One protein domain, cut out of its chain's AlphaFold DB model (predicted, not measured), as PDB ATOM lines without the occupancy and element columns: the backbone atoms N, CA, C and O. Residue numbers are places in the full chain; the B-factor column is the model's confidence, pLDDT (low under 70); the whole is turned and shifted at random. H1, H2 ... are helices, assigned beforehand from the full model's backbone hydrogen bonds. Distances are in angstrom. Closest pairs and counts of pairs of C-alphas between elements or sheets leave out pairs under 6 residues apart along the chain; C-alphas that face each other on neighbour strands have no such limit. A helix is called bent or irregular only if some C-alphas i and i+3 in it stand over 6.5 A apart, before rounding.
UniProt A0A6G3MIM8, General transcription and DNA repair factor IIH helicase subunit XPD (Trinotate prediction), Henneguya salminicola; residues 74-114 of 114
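AT A GLANCE: This is residues 74 to 114 of the 114 residues of the protein "General transcription and DNA repair factor IIH helicase subunit XPD (Trinotate prediction)" of Henneguya salminicola (UniProt A0A6G3MIM8). One long helix, H3, sticks out with its residues 94 to 107 from a small, loose hook of chain that holds two short helices, H1 and H2, and a tail without a named element, residues 108 to 114, carries its length onward. H1 stands at the far end of the hook, apart from H2 and H3, and H2 sits close to the beginning of H3, with 2 pairs of C-alphas within 8 A between H2 and H3. The printed part has 41 residues, with three named helices in the order H1, H2, H3 and no named strand; the class is all helix. The whole is extended, with a radius of gyration of the C-alphas of 14.3 A, and the C-alphas span 46 by 22 by 11 A.

HOW THE PARTS SIT: H1, residues 74 to 77, and H2, residues 85 to 89, are apart. A short link of 7 residues joins them. H3, residues 91 to 107, follows H2 after a tight link of 1 residue. H2 and H3 are close but not clearly touching, with 2 pairs of C-alphas within 8 A; their closest C-alphas are those of Gln 87 and Phe 93, 6.2 A apart. The centres of H2 and H3 are 15.7 A apart. H1 and H3 are apart. Residues 94 to 114, of which 94 to 107 belong to H3, stand free. Every O i to N i+4 pair is within hydrogen-bond range in H2 and H3. H1 is too short for such a pair, but its 1 pair of O i and N i+3 is within range.

IN THESE COORDINATES: H1, Leu 74 to Gln 77, begins with C-alpha 74 at (166.664, 189.678, 254.954) and measures 5.3 A from first to last C-alpha. H2, Glu 85 to Lys 89, measures 6.5 A from first to last C-alpha. H3, Glu 91 to Thr 107, is the longest helix with 17 residues; it runs 24.5 A from C-alpha 91 at (150.002, 188.230, 238.863) to C-alpha 107 at (169.893, 194.471, 226.046). No helix is bent or irregular.

THE WHOLE: The two C-alphas farthest apart are those of Glu 75 and Ile 114, at 46.4 A. From the first printed C-alpha, that of Leu 74, to the last, that of Ile 114, the distance is 45.4 A. Ile 114 is the chain's last residue. The printed part has no cut, and no link between the helices is long. The mean pLDDT of the printed part is 71.8, and 12 residues are under 70: residue 79 and residues 104 to 114, of which 104 to 107 belong to H3.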
ATOM      1  N   LEU A  74     167.307 190.549 255.938       78.56
ATOM      2  CA  LEU A  74     166.664 189.678 254.954       78.56
ATOM      3  C   LEU A  74     165.444 190.353 254.306       78.56
ATOM      4  O   LEU A  74     165.193 190.202 253.111       78.56
ATOM      5  N   GLU A  75     164.727 191.159 255.080       80.12
ATOM      6  CA  GLU A  75     163.528 191.892 254.679       80.12
ATOM      7  C   GLU A  75     163.828 192.882 253.554       80.12
ATOM      8  O   GLU A  75     163.008 193.076 252.661       80.12
ATOM      9  N   SER A  76     165.030 193.466 253.556       79.19
ATOM     10  CA  SER A  76     165.465 194.398 252.511       79.19
ATOM     11  C   SER A  76     165.759 193.700 251.175       79.19
ATOM     12  O   SER A  76     165.786 194.338 250.122       79.19
ATOM     13  N   GLN A  77     165.961 192.380 251.207       75.56
ATOM     14  CA  GLN A  77     166.314 191.560 250.050       75.56
ATOM     15  C   GLN A  77     165.082 190.921 249.386       75.56
ATOM     16  O   GLN A  77     165.088 190.673 248.174       75.56
ATOM     17  N   ILE A  78     164.015 190.673 250.154       79.38
ATOM     18  CA  ILE A  78     162.761 190.084 249.664       79.38
ATOM     19  C   ILE A  78     162.064 191.053 248.694       79.38
ATOM     20  O   ILE A  78     161.787 192.205 249.012       79.38
ATOM     21  N   GLY A  79     161.751 190.583 247.485       69.62
ATOM     22  CA  GLY A  79     161.144 191.373 246.406       69.62
ATOM     23  C   GLY A  79     162.123 192.163 245.538       69.62
ATOM     24  O   GLY A  79     161.694 192.767 244.551       69.62
ATOM     25  N   VAL A  80     163.420 192.141 245.869       75.19
ATOM     26  CA  VAL A  80     164.490 192.757 245.069       75.19
ATOM     27  C   VAL A  80     165.432 191.687 244.522       75.19
ATOM     28  O   VAL A  80     165.534 191.520 243.308       75.19
ATOM     29  N   SER A  81     166.115 190.958 245.408       78.25
ATOM     30  CA  SER A  81     167.103 189.930 245.052       78.25
ATOM     31  C   SER A  81     166.634 188.510 245.370       78.25
ATOM     32  O   SER A  81     167.074 187.573 244.704       78.25
ATOM     33  N   MET A  82     165.735 188.353 246.345       80.69
ATOM     34  CA  MET A  82     165.096 187.091 246.718       80.69
ATOM     35  C   MET A  82     163.584 187.167 246.536       80.69
ATOM     36  O   MET A  82     162.994 188.241 246.623       80.69
ATOM     37  N   LEU A  83     162.960 186.019 246.283       84.31
ATOM     38  CA  LEU A  83     161.520 185.905 246.070       84.31
ATOM     39  C   LEU A  83     160.886 185.092 247.193       84.31
ATOM     40  O   LEU A  83     161.444 184.076 247.607       84.31
ATOM     41  N   ASN A  84     159.714 185.525 247.651       86.12
ATOM     42  CA  ASN A  84     158.876 184.751 248.562       86.12
ATOM     43  C   ASN A  84     157.689 184.106 247.819       86.12
ATOM     44  O   ASN A  84     157.394 184.419 246.662       86.12
ATOM     45  N   GLU A  85     157.002 183.180 248.488       87.94
ATOM     46  CA  GLU A  85     155.885 182.440 247.888       87.94
ATOM     47  C   GLU A  85     154.712 183.356 247.499       87.94
ATOM     48  O   GLU A  85     154.081 183.172 246.458       87.94
ATOM     49  N   GLU A  86     154.443 184.387 248.299       85.56
ATOM     50  CA  GLU A  86     153.374 185.355 248.043       85.56
ATOM     51  C   GLU A  86     153.629 186.176 246.769       85.56
ATOM     52  O   GLU A  86     152.712 186.414 245.981       85.56
ATOM     53  N   GLN A  87     154.883 186.560 246.519       81.94
ATOM     54  CA  GLN A  87     155.301 187.271 245.310       81.94
ATOM     55  C   GLN A  87     155.159 186.399 244.066       81.94
ATOM     56  O   GLN A  87     154.751 186.904 243.022       81.94
ATOM     57  N   LEU A  88     155.433 185.097 244.175       83.38
ATOM     58  CA  LEU A  88     155.256 184.154 243.068       83.38
ATOM     59  C   LEU A  88     153.782 183.965 242.690       83.38
ATOM     60  O   LEU A  88     153.474 183.777 241.516       83.38
ATOM     61  N   LYS A  89     152.865 184.051 243.659       88.19
ATOM     62  CA  LYS A  89     151.415 183.954 243.419       88.19
ATOM     63  C   LYS A  89     150.797 185.259 242.901       88.19
ATOM     64  O   LYS A  89     149.653 185.260 242.452       88.19
ATOM     65  N   SER A  90     151.521 186.376 242.958       88.88
ATOM     66  CA  SER A  90     151.016 187.682 242.536       88.88
ATOM     67  C   SER A  90     151.143 187.885 241.024       88.88
ATOM     68  O   SER A  90     152.240 188.088 240.501       88.88
ATOM     69  N   GLU A  91     150.015 187.954 240.312       86.44
ATOM     70  CA  GLU A  91     150.002 188.230 238.863       86.44
ATOM     71  C   GLU A  91     150.682 189.557 238.494       86.44
ATOM     72  O   GLU A  91     151.320 189.675 237.446       86.44
ATOM     73  N   LYS A  92     150.572 190.573 239.358       85.00
ATOM     74  CA  LYS A  92     151.225 191.874 239.146       85.00
ATOM     75  C   LYS A  92     152.746 191.737 239.150       85.00
ATOM     76  O   LYS A  92     153.425 192.403 238.371       85.00
ATOM     77  N   PHE A  93     153.274 190.887 240.029       82.19
ATOM     78  CA  PHE A  93     154.708 190.662 240.141       82.19
ATOM     79  C   PHE A  93     155.232 189.820 238.973       82.19
ATOM     80  O   PHE A  93     156.262 190.165 238.401       82.19
ATOM     81  N   LEU A  94     154.481 188.807 238.534       83.25
ATOM     82  CA  LEU A  94     154.816 188.018 237.343       83.25
ATOM     83  C   LEU A  94     154.901 188.886 236.077       83.25
ATOM     84  O   LEU A  94     155.908 188.838 235.377       83.25
ATOM     85  N   LYS A  95     153.932 189.783 235.851       87.94
ATOM     86  CA  LYS A  95     153.979 190.746 234.729       87.94
ATOM     87  C   LYS A  95     155.204 191.665 234.789       87.94
ATOM     88  O   LYS A  95     155.810 191.989 233.767       87.94
ATOM     89  N   ARG A  96     155.602 192.086 235.996       84.56
ATOM     90  CA  ARG A  96     156.836 192.861 236.199       84.56
ATOM     91  C   ARG A  96     158.075 192.039 235.836       84.56
ATOM     92  O   ARG A  96     158.965 192.581 235.186       84.56
ATOM     93  N   LEU A  97     158.140 190.763 236.224       82.38
ATOM     94  CA  LEU A  97     159.247 189.873 235.861       82.38
ATOM     95  C   LEU A  97     159.335 189.655 234.348       82.38
ATOM     96  O   LEU A  97     160.431 189.738 233.805       82.38
ATOM     97  N   GLU A  98     158.207 189.458 233.666       86.50
ATOM     98  CA  GLU A  98     158.159 189.340 232.201       86.50
ATOM     99  C   GLU A  98     158.700 190.601 231.519       86.50
ATOM    100  O   GLU A  98     159.536 190.513 230.622       86.50
ATOM    101  N   THR A  99     158.306 191.780 232.010       86.19
ATOM    102  CA  THR A  99     158.798 193.069 231.499       86.19
ATOM    103  C   THR A  99     160.314 193.201 231.692       86.19
ATOM    104  O   THR A  99     161.033 193.615 230.785       86.19
ATOM    105  N   LEU A 100     160.825 192.820 232.870       79.00
ATOM    106  CA  LEU A 100     162.261 192.838 233.165       79.00
ATOM    107  C   LEU A 100     163.034 191.816 232.326       79.00
ATOM    108  O   LEU A 100     164.149 192.104 231.895       79.00
ATOM    109  N   GLN A 101     162.454 190.643 232.072       79.12
ATOM    110  CA  GLN A 101     163.034 189.628 231.201       79.12
ATOM    111  C   GLN A 101     163.109 190.127 229.756       79.12
ATOM    112  O   GLN A 101     164.143 189.951 229.115       79.12
ATOM    113  N   GLN A 102     162.057 190.777 229.253       77.44
ATOM    114  CA  GLN A 102     162.056 191.401 227.929       77.44
ATOM    115  C   GLN A 102     163.119 192.495 227.827       77.44
ATOM    116  O   GLN A 102     163.943 192.444 226.920       77.44
ATOM    117  N   ALA A 103     163.192 193.396 228.810       71.31
ATOM    118  CA  ALA A 103     164.233 194.419 228.859       71.31
ATOM    119  C   ALA A 103     165.646 193.804 228.914       71.31
ATOM    120  O   ALA A 103     166.563 194.262 228.232       71.31
ATOM    121  N   ALA A 104     165.837 192.723 229.677       64.50
ATOM    122  CA  ALA A 104     167.106 192.005 229.715       64.50
ATOM    123  C   ALA A 104     167.441 191.375 228.349       64.50
ATOM    124  O   ALA A 104     168.563 191.537 227.877       64.50
ATOM    125  N   LEU A 105     166.482 190.725 227.683       57.38
ATOM    126  CA  LEU A 105     166.650 190.126 226.352       57.38
ATOM    127  C   LEU A 105     166.951 191.174 225.271       57.38
ATOM    128  O   LEU A 105     167.825 190.947 224.441       57.38
ATOM    129  N   GLU A 106     166.304 192.337 225.313       52.12
ATOM    130  CA  GLU A 106     166.555 193.460 224.398       52.12
ATOM    131  C   GLU A 106     167.964 194.049 224.570       52.12
ATOM    132  O   GLU A 106     168.600 194.457 223.596       52.12
ATOM    133  N   THR A 107     168.502 194.048 225.795       47.91
ATOM    134  CA  THR A 107     169.893 194.471 226.046       47.91
ATOM    135  C   THR A 107     170.937 193.430 225.635       47.91
ATOM    136  O   THR A 107     172.095 193.790 225.403       47.91
ATOM    137  N   VAL A 108     170.546 192.159 225.470       45.25
ATOM    138  CA  VAL A 108     171.332 191.137 224.760       45.25
ATOM    139  C   VAL A 108     171.042 191.285 223.262       45.25
ATOM    140  O   VAL A 108     170.494 190.397 222.615       45.25
ATOM    141  N   GLY A 109     171.401 192.446 222.700       37.50
ATOM    142  CA  GLY A 109     171.362 192.672 221.255       37.50
ATOM    143  C   GLY A 109     172.084 191.541 220.508       37.50
ATOM    144  O   GLY A 109     172.960 190.885 221.088       37.50
ATOM    145  N   PRO A 110     171.715 191.281 219.240       36.19
ATOM    146  CA  PRO A 110     172.049 190.048 218.545       36.19
ATOM    147  C   PRO A 110     173.547 189.786 218.657       36.19
ATOM    148  O   PRO A 110     174.364 190.670 218.385       36.19
ATOM    149  N   PHE A 111     173.916 188.569 219.058       42.69
ATOM    150  CA  PHE A 111     175.254 188.053 218.809       42.69
ATOM    151  C   PHE A 111     175.455 188.087 217.294       42.69
ATOM    152  O   PHE A 111     175.114 187.133 216.597       42.69
ATOM    153  N   ASN A 112     175.941 189.216 216.778       35.16
ATOM    154  CA  ASN A 112     176.302 189.351 215.383       35.16
ATOM    155  C   ASN A 112     177.441 188.360 215.159       35.16
ATOM    156  O   ASN A 112     178.577 188.579 215.586       35.16
ATOM    157  N   ARG A 113     177.073 187.225 214.561       36.69
ATOM    158  CA  ARG A 113     177.986 186.294 213.920       36.69
ATOM    159  C   ARG A 113     178.690 187.088 212.823       36.69
ATOM    160  O   ARG A 113     178.050 187.500 211.860       36.69
ATOM    161  N   ILE A 114     179.978 187.335 213.021       34.47
ATOM    162  CA  ILE A 114     180.943 187.320 211.923       34.47
ATOM    163  C   ILE A 114     181.561 185.930 211.970       34.47
ATOM    164  O   ILE A 114     181.921 185.515 213.099       34.47
TER     165      ILE A 114